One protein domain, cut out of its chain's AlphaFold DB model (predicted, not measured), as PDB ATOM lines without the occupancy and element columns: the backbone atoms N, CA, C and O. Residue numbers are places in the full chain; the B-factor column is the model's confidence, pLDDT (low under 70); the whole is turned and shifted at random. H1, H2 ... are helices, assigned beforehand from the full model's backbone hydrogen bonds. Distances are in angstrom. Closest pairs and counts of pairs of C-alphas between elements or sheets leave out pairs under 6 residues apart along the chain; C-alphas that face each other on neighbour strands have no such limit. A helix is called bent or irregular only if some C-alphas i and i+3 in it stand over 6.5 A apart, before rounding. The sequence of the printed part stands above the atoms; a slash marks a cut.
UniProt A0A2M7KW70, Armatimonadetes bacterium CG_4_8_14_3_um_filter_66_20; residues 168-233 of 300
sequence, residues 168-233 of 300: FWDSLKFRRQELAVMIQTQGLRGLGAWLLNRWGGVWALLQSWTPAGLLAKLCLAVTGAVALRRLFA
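AT A GLANCE: This is residues 168 to 233 of the 300 residues of a protein of Armatimonadetes bacterium CG_4_8_14_3_um_filter_66_20 (UniProt A0A2M7KW70). Three helical rods make an open frame: H1b is the crossbar, and H1a and H2 fold back from its opposite ends. The printed part, 66 residues with helices H1, bent into H1a and H1b, then H2, is all helix and loose, with radius of gyration of the C-alphas 14.6 A and spans 38 by 33 by 25 A.

HOW THE PARTS SIT: H1, residues 168 to 207, assigned by its hydrogen bonds as one helix, is bent: C-alphas 185 and 188 are 9.5 A apart. Arm H1b, residues 188 to 207, touches arm H1a, residues 168 to 185, with residues 190 to 191 alone, at a steep tilt of 43 degrees, opposite ways; the closest C-alphas, of Leu 191 and Ile 183, are 6.6 A apart. H1b touches H2, residues 211 to 232, with residues 205 to 207 alone, at a steep tilt of 50 degrees, opposite ways; the closest C-alphas, of Leu 206 and Gly 213, are 5.4 A apart. H1a and H2 are apart. Every O i to N i+4 pair is within hydrogen-bond range in H1a and H2, 15 of 16 in H1b.

IN THESE COORDINATES: H1a begins at C-alpha 168 (6.364, -7.304, -24.861) and spans 25.7 A; H1b spans 27.3 A; H2 spans 31.6 A, ending at C-alpha 232 (-14.221, 14.704, -27.742).

THE WHOLE: The farthest C-alphas, of Thr 185 and Trp 209, are 38.4 A apart. The printed part has no cut; the H1 to H2 link is tight. The model's pLDDT is under 70 at residue 182 and residues 185 to 208.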
ATOM      1  N   PHE A 168       6.354  -8.740 -24.588       79.62
ATOM      2  CA  PHE A 168       6.364  -7.304 -24.861       79.62
ATOM      3  C   PHE A 168       5.214  -6.578 -24.144       79.62
ATOM      4  O   PHE A 168       5.454  -5.576 -23.463       79.62
ATOM      5  N   TRP A 169       3.980  -7.087 -24.219       81.25
ATOM      6  CA  TRP A 169       2.837  -6.489 -23.517       81.25
ATOM      7  C   TRP A 169       2.982  -6.521 -21.999       81.25
ATOM      8  O   TRP A 169       2.653  -5.531 -21.343       81.25
ATOM      9  N   ASP A 170       3.504  -7.611 -21.435       82.50
ATOM     10  CA  ASP A 170       3.831  -7.682 -20.009       82.50
ATOM     11  C   ASP A 170       4.843  -6.588 -19.628       82.50
ATOM     12  O   ASP A 170       4.648  -5.884 -18.640       82.50
ATOM     13  N   SER A 171       5.874  -6.348 -20.455       82.12
ATOM     14  CA  SER A 171       6.851  -5.265 -20.231       82.12
ATOM     15  C   SER A 171       6.210  -3.873 -20.231       82.12
ATOM     16  O   SER A 171       6.638  -2.977 -19.500       82.12
ATOM     17  N   LEU A 172       5.175  -3.669 -21.051       83.31
ATOM     18  CA  LEU A 172       4.460  -2.401 -21.117       83.31
ATOM     19  C   LEU A 172       3.559  -2.213 -19.892       83.31
ATOM     20  O   LEU A 172       3.559  -1.139 -19.288       83.31
ATOM     21  N   LYS A 173       2.832  -3.263 -19.489       82.88
ATOM     22  CA  LYS A 173       2.001  -3.263 -18.275       82.88
ATOM     23  C   LYS A 173       2.839  -3.018 -17.022       82.88
ATOM     24  O   LYS A 173       2.449  -2.179 -16.212       82.88
ATOM     25  N   PHE A 174       3.985  -3.689 -16.906       81.12
ATOM     26  CA  PHE A 174       4.907  -3.525 -15.786       81.12
ATOM     27  C   PHE A 174       5.417  -2.084 -15.689       81.12
ATOM     28  O   PHE A 174       5.274  -1.461 -14.646       81.12
ATOM     29  N   ARG A 175       5.875  -1.489 -16.801       78.19
ATOM     30  CA  ARG A 175       6.287  -0.072 -16.830       78.19
ATOM     31  C   ARG A 175       5.173   0.887 -16.413       78.19
ATOM     32  O   ARG A 175       5.435   1.888 -15.756       78.19
ATOM     33  N   ARG A 176       3.922   0.598 -16.784       80.25
ATOM     34  CA  ARG A 176       2.769   1.396 -16.343       80.25
ATOM     35  C   ARG A 176       2.552   1.285 -14.831       80.25
ATOM     36  O   ARG A 176       2.236   2.289 -14.201       80.25
ATOM     37  N   GLN A 177       2.691   0.087 -14.263       81.44
ATOM     38  CA  GLN A 177       2.593  -0.131 -12.815       81.44
ATOM     39  C   GLN A 177       3.739   0.555 -12.072       81.44
ATOM     40  O   GLN A 177       3.490   1.237 -11.090       81.44
ATOM     41  N   GLU A 178       4.962   0.442 -12.577       77.19
ATOM     42  CA  GLU A 178       6.137   1.113 -12.028       77.19
ATOM     43  C   GLU A 178       5.952   2.636 -12.020       77.19
ATOM     44  O   GLU A 178       6.159   3.276 -10.994       77.19
ATOM     45  N   LEU A 179       5.454   3.209 -13.123       73.44
ATOM     46  CA  LEU A 179       5.105   4.627 -13.200       73.44
ATOM     47  C   LEU A 179       4.016   5.002 -12.186       73.44
ATOM     48  O   LEU A 179       4.137   6.026 -11.522       73.44
ATOM     49  N   ALA A 180       2.973   4.180 -12.034       76.81
ATOM     50  CA  ALA A 180       1.924   4.406 -11.039       76.81
ATOM     51  C   ALA A 180       2.466   4.370  -9.599       76.81
ATOM     52  O   ALA A 180       2.116   5.234  -8.799       76.81
ATOM     53  N   VAL A 181       3.366   3.434  -9.282       73.50
ATOM     54  CA  VAL A 181       4.043   3.364  -7.979       73.50
ATOM     55  C   VAL A 181       4.945   4.580  -7.771       73.50
ATOM     56  O   VAL A 181       4.937   5.165  -6.692       73.50
ATOM     57  N   MET A 182       5.673   5.024  -8.797       68.38
ATOM     58  CA  MET A 182       6.497   6.238  -8.733       68.38
ATOM     59  C   MET A 182       5.646   7.487  -8.479       68.38
ATOM     60  O   MET A 182       5.991   8.288  -7.614       68.38
ATOM     61  N   ILE A 183       4.505   7.626  -9.170       70.94
ATOM     62  CA  ILE A 183       3.523   8.701  -8.930       70.94
ATOM     63  C   ILE A 183       3.070   8.685  -7.473       70.94
ATOM     64  O   ILE A 183       3.037   9.725  -6.818       70.94
ATOM     65  N   GLN A 184       2.711   7.504  -6.975       71.62
ATOM     66  CA  GLN A 184       2.130   7.336  -5.652       71.62
ATOM     67  C   GLN A 184       3.151   7.542  -4.523       71.62
ATOM     68  O   GLN A 184       2.783   8.026  -3.460       71.62
ATOM     69  N   THR A 185       4.424   7.202  -4.747       68.81
ATOM     70  CA  THR A 185       5.487   7.268  -3.726       68.81
ATOM     71  C   THR A 185       6.296   8.568  -3.755       68.81
ATOM     72  O   THR A 185       6.727   9.026  -2.704       68.81
ATOM     73  N   GLN A 186       6.495   9.186  -4.926       64.19
ATOM     74  CA  GLN A 186       7.335  10.386  -5.102       64.19
ATOM     75  C   GLN A 186       6.560  11.626  -5.590       64.19
ATOM     76  O   GLN A 186       7.148  12.699  -5.769       64.19
ATOM     77  N   GLY A 187       5.250  11.507  -5.825       67.75
ATOM     78  CA  GLY A 187       4.423  12.587  -6.366       67.75
ATOM     79  C   GLY A 187       4.871  13.060  -7.759       67.75
ATOM     80  O   GLY A 187       5.621  12.395  -8.476       67.75
ATOM     81  N   LEU A 188       4.442  14.262  -8.155       64.50
ATOM     82  CA  LEU A 188       4.779  14.873  -9.454       64.50
ATOM     83  C   LEU A 188       6.281  15.182  -9.629       64.50
ATOM     84  O   LEU A 188       6.743  15.360 -10.755       64.50
ATOM     85  N   ARG A 189       7.060  15.214  -8.536       63.22
ATOM     86  CA  ARG A 189       8.503  15.510  -8.565       63.22
ATOM     87  C   ARG A 189       9.326  14.367  -9.170       63.22
ATOM     88  O   ARG A 189      10.181  14.635 -10.012       63.22
ATOM     89  N   GLY A 190       9.028  13.109  -8.825       59.44
ATOM     90  CA  GLY A 190       9.692  11.933  -9.419       59.44
ATOM     91  C   GLY A 190       9.374  11.753 -10.910       59.44
ATOM     92  O   GLY A 190      10.236  11.397 -11.714       59.44
ATOM     93  N   LEU A 191       8.149  12.108 -11.309       62.84
ATOM     94  CA  LEU A 191       7.703  12.076 -12.703       62.84
ATOM     95  C   LEU A 191       8.371  13.138 -13.571       62.84
ATOM     96  O   LEU A 191       8.690  12.862 -14.724       62.84
ATOM     97  N   GLY A 192       8.602  14.327 -13.010       63.06
ATOM     98  CA  GLY A 192       9.313  15.413 -13.681       63.06
ATOM     99  C   GLY A 192      10.745  15.024 -14.040       63.06
ATOM    100  O   GLY A 192      11.144  15.172 -15.192       63.06
ATOM    101  N   ALA A 193      11.491  14.443 -13.096       64.00
ATOM    102  CA  ALA A 193      12.862  13.986 -13.338       64.00
ATOM    103  C   ALA A 193      12.931  12.839 -14.368       64.00
ATOM    104  O   ALA A 193      13.781  12.852 -15.261       64.00
ATOM    105  N   TRP A 194      12.002  11.878 -14.302       63.53
ATOM    106  CA  TRP A 194      11.910  10.783 -15.274       63.53
ATOM    107  C   TRP A 194      11.515  11.265 -16.681       63.53
ATOM    108  O   TRP A 194      12.113  10.834 -17.671       63.53
ATOM    109  N   LEU A 195      10.541  12.180 -16.787       65.25
ATOM    110  CA  LEU A 195      10.110  12.772 -18.058       65.25
ATOM    111  C   LEU A 195      11.225  13.599 -18.695       65.25
ATOM    112  O   LEU A 195      11.483  13.410 -19.878       65.25
ATOM    113  N   LEU A 196      11.913  14.451 -17.930       64.75
ATOM    114  CA  LEU A 196      13.009  15.290 -18.425       64.75
ATOM    115  C   LEU A 196      14.175  14.453 -18.967       64.75
ATOM    116  O   LEU A 196      14.655  14.710 -20.071       64.75
ATOM    117  N   ASN A 197      14.571  13.396 -18.251       63.78
ATOM    118  CA  ASN A 197      15.669  12.531 -18.684       63.78
ATOM    119  C   ASN A 197      15.303  11.670 -19.913       63.78
ATOM    120  O   ASN A 197      16.160  11.304 -20.714       63.78
ATOM    121  N   ARG A 198      14.013  11.361 -20.110       62.44
ATOM    122  CA  ARG A 198      13.527  10.626 -21.290       62.44
ATOM    123  C   ARG A 198      13.256  11.537 -22.491       62.44
ATOM    124  O   ARG A 198      13.467  11.123 -23.633       62.44
ATOM    125  N   TRP A 199      12.789  12.761 -22.251       59.22
ATOM    126  CA  TRP A 199      12.480  13.736 -23.295       59.22
ATOM    127  C   TRP A 199      13.725  14.198 -24.043       59.22
ATOM    128  O   TRP A 199      13.625  14.392 -25.247       59.22
ATOM    129  N   GLY A 200      14.898  14.268 -23.404       61.81
ATOM    130  CA  GLY A 200      16.152  14.582 -24.104       61.81
ATOM    131  C   GLY A 200      16.451  13.633 -25.277       61.81
ATOM    132  O   GLY A 200      16.773  14.081 -26.375       61.81
ATOM    133  N   GLY A 201      16.248  12.323 -25.090       61.22
ATOM    134  CA  GLY A 201      16.457  11.322 -26.148       61.22
ATOM    135  C   GLY A 201      15.378  11.332 -27.238       61.22
ATOM    136  O   GLY A 201      15.682  11.151 -28.415       61.22
ATOM    137  N   VAL A 202      14.116  11.582 -26.870       59.38
ATOM    138  CA  VAL A 202      12.995  11.691 -27.826       59.38
ATOM    139  C   VAL A 202      13.081  12.986 -28.638       59.38
ATOM    140  O   VAL A 202      12.815  12.968 -29.837       59.38
ATOM    141  N   TRP A 203      13.506  14.088 -28.018       58.47
ATOM    142  CA  TRP A 203      13.746  15.376 -28.669       58.47
ATOM    143  C   TRP A 203      14.856  15.275 -29.724       58.47
ATOM    144  O   TRP A 203      14.662  15.712 -30.857       58.47
ATOM    145  N   ALA A 204      15.963  14.594 -29.405       62.66
ATOM    146  CA  ALA A 204      17.035  14.313 -30.362       62.66
ATOM    147  C   ALA A 204      16.561  13.450 -31.554       62.66
ATOM    148  O   ALA A 204      16.907  13.717 -32.705       62.66
ATOM    149  N   LEU A 205      15.709  12.448 -31.305       57.69
ATOM    150  CA  LEU A 205      15.145  11.582 -32.349       57.69
ATOM    151  C   LEU A 205      14.111  12.299 -33.230       57.69
ATOM    152  O   LEU A 205      14.091  12.074 -34.441       57.69
ATOM    153  N   LEU A 206      13.287  13.186 -32.660       58.56
ATOM    154  CA  LEU A 206      12.331  14.001 -33.418       58.56
ATOM    155  C   LEU A 206      13.015  15.063 -34.291       58.56
ATOM    156  O   LEU A 206      12.495  15.380 -35.363       58.56
ATOM    157  N   GLN A 207      14.166  15.600 -33.877       62.28
ATOM    158  CA  GLN A 207      14.960  16.495 -34.726       62.28
ATOM    159  C   GLN A 207      15.704  15.748 -35.844       62.28
ATOM    160  O   GLN A 207      16.027  16.341 -36.871       62.28
ATOM    161  N   SER A 208      15.920  14.439 -35.692       62.56
ATOM    162  CA  SER A 208      16.534  13.624 -36.736       62.56
ATOM    163  C   SER A 208      15.576  13.390 -37.917       62.56
ATOM    164  O   SER A 208      14.383  13.116 -37.748       62.56
ATOM    165  N   TRP A 209      16.111  13.450 -39.135       72.81
ATOM    166  CA  TRP A 209      15.410  13.102 -40.382       72.81
ATOM    167  C   TRP A 209      15.607  11.628 -40.757       72.81
ATOM    168  O   TRP A 209      15.605  11.252 -41.925       72.81
ATOM    169  N   THR A 210      15.809  10.768 -39.759       78.19
ATOM    170  CA  THR A 210      15.948   9.329 -39.983       78.19
ATOM    171  C   THR A 210      14.579   8.691 -40.264       78.19
ATOM    172  O   THR A 210      13.557   9.190 -39.780       78.19
ATOM    173  N   PRO A 211      14.519   7.547 -40.974       76.12
ATOM    174  CA  PRO A 211      13.274   6.792 -41.151       76.12
ATOM    175  C   PRO A 211      12.594   6.432 -39.817       76.12
ATOM    176  O   PRO A 211      11.370   6.485 -39.701       76.12
ATOM    177  N   ALA A 212      13.387   6.147 -38.776       71.56
ATOM    178  CA  ALA A 212      12.899   5.921 -37.416       71.56
ATOM    179  C   ALA A 212      12.261   7.183 -36.798       71.56
ATOM    180  O   ALA A 212      11.218   7.093 -36.151       71.56
ATOM    181  N   GLY A 213      12.842   8.364 -37.041       72.25
ATOM    182  CA  GLY A 213      12.284   9.653 -36.627       72.25
ATOM    183  C   GLY A 213      10.962   9.992 -37.326       72.25
ATOM    184  O   GLY A 213      10.034  10.481 -36.680       72.25
ATOM    185  N   LEU A 214      10.827   9.680 -38.620       78.81
ATOM    186  CA  LEU A 214       9.573   9.857 -39.368       78.81
ATOM    187  C   LEU A 214       8.460   8.930 -38.861       78.81
ATOM    188  O   LEU A 214       7.347   9.394 -38.617       78.81
ATOM    189  N   LEU A 215       8.767   7.651 -38.617       79.75
ATOM    190  CA  LEU A 215       7.825   6.704 -38.005       79.75
ATOM    191  C   LEU A 215       7.384   7.157 -36.608       79.75
ATOM    192  O   LEU A 215       6.197   7.095 -36.290       79.75
ATOM    193  N   ALA A 216       8.305   7.669 -35.788       73.69
ATOM    194  CA  ALA A 216       7.977   8.204 -34.469       73.69
ATOM    195  C   ALA A 216       7.022   9.412 -34.547       73.69
ATOM    196  O   ALA A 216       6.054   9.465 -33.786       73.69
ATOM    197  N   LYS A 217       7.238  10.341 -35.493       78.19
ATOM    198  CA  LYS A 217       6.341  11.489 -35.747       78.19
ATOM    199  C   LYS A 217       4.952  11.041 -36.198       78.19
ATOM    200  O   LYS A 217       3.954  11.564 -35.707       78.19
ATOM    201  N   LEU A 218       4.877  10.046 -37.081       85.19
ATOM    202  CA  LEU A 218       3.616   9.502 -37.591       85.19
ATOM    203  C   LEU A 218       2.830   8.792 -36.474       85.19
ATOM    204  O   LEU A 218       1.639   9.042 -36.295       85.19
ATOM    205  N   CYS A 219       3.510   8.007 -35.633       83.62
ATOM    206  CA  CYS A 219       2.932   7.412 -34.426       83.62
ATOM    207  C   CYS A 219       2.419   8.472 -33.433       83.62
ATOM    208  O   CYS A 219       1.335   8.304 -32.869       83.62
ATOM    209  N   LEU A 220       3.156   9.570 -33.232       82.06
ATOM    210  CA  LEU A 220       2.742  10.709 -32.398       82.06
ATOM    211  C   LEU A 220       1.511  11.429 -32.966       82.06
ATOM    212  O   LEU A 220       0.583  11.726 -32.218       82.06
ATOM    213  N   ALA A 221       1.458  11.648 -34.280       84.88
ATOM    214  CA  ALA A 221       0.308  12.258 -34.946       84.88
ATOM    215  C   ALA A 221      -0.950  11.384 -34.821       84.88
ATOM    216  O   ALA A 221      -2.021  11.879 -34.471       84.88
ATOM    217  N   VAL A 222      -0.819  10.068 -35.024       88.81
ATOM    218  CA  VAL A 222      -1.934   9.116 -34.887       88.81
ATOM    219  C   VAL A 222      -2.399   9.015 -33.434       88.81
ATOM    220  O   VAL A 222      -3.598   9.076 -33.166       88.81
ATOM    221  N   THR A 223      -1.478   8.896 -32.474       80.25
ATOM    222  CA  THR A 223      -1.836   8.850 -31.045       80.25
ATOM    223  C   THR A 223      -2.451  10.162 -30.564       80.25
ATOM    224  O   THR A 223      -3.445  10.117 -29.841       80.25
ATOM    225  N   GLY A 224      -1.944  11.310 -31.022       83.94
ATOM    226  CA  GLY A 224      -2.530  12.629 -30.791       83.94
ATOM    227  C   GLY A 224      -3.943  12.748 -31.362       83.94
ATOM    228  O   GLY A 224      -4.855  13.147 -30.643       83.94
ATOM    229  N   ALA A 225      -4.169  12.308 -32.603       85.56
ATOM    230  CA  ALA A 225      -5.493  12.301 -33.229       85.56
ATOM    231  C   ALA A 225      -6.484  11.372 -32.503       85.56
ATOM    232  O   ALA A 225      -7.646  11.730 -32.304       85.56
ATOM    233  N   VAL A 226      -6.036  10.195 -32.049       83.12
ATOM    234  CA  VAL A 226      -6.853   9.265 -31.252       83.12
ATOM    235  C   VAL A 226      -7.156   9.835 -29.866       83.12
ATOM    236  O   VAL A 226      -8.285   9.710 -29.399       83.12
ATOM    237  N   ALA A 227      -6.185  10.467 -29.205       78.94
ATOM    238  CA  ALA A 227      -6.379  11.122 -27.913       78.94
ATOM    239  C   ALA A 227      -7.350  12.304 -28.025       78.94
ATOM    240  O   ALA A 227      -8.286  12.386 -27.235       78.94
ATOM    241  N   LEU A 228      -7.203  13.145 -29.052       84.00
ATOM    242  CA  LEU A 228      -8.118  14.246 -29.351       84.00
ATOM    243  C   LEU A 228      -9.532  13.712 -29.607       84.00
ATOM    244  O   LEU A 228     -10.495  14.152 -28.985       84.00
ATOM    245  N   ARG A 229      -9.656  12.660 -30.424       81.50
ATOM    246  CA  ARG A 229     -10.932  11.976 -30.656       81.50
ATOM    247  C   ARG A 229     -11.519  11.380 -29.377       81.50
ATOM    248  O   ARG A 229     -12.733  11.356 -29.253       81.50
ATOM    249  N   ARG A 230     -10.699  10.903 -28.434       74.88
ATOM    250  CA  ARG A 230     -11.150  10.379 -27.130       74.88
ATOM    251  C   ARG A 230     -11.542  11.476 -26.142       74.88
ATOM    252  O   ARG A 230     -12.456  11.240 -25.366       74.88
ATOM    253  N   LEU A 231     -10.903  12.643 -26.193       74.75
ATOM    254  CA  LEU A 231     -11.289  13.824 -25.412       74.75
ATOM    255  C   LEU A 231     -12.646  14.375 -25.868       74.75
ATOM    256  O   LEU A 231     -13.447  14.789 -25.037       74.75
ATOM    257  N   PHE A 232     -12.925  14.319 -27.174       75.56
ATOM    258  CA  PHE A 232     -14.221  14.704 -27.742       75.56
ATOM    259  C   PHE A 232     -15.239  13.554 -27.821       75.56
ATOM    260  O   PHE A 232     -16.416  13.783 -28.099       75.56
ATOM    261  N   ALA A 233     -14.829  12.308 -27.566       70.06
ATOM    262  CA  ALA A 233     -15.748  11.183 -27.477       70.06
ATOM    263  C   ALA A 233     -16.433  11.192 -26.109       70.06
ATOM    264  O   ALA A 233     -15.778  11.174 -25.068       70.06
TER     265      ALA A 233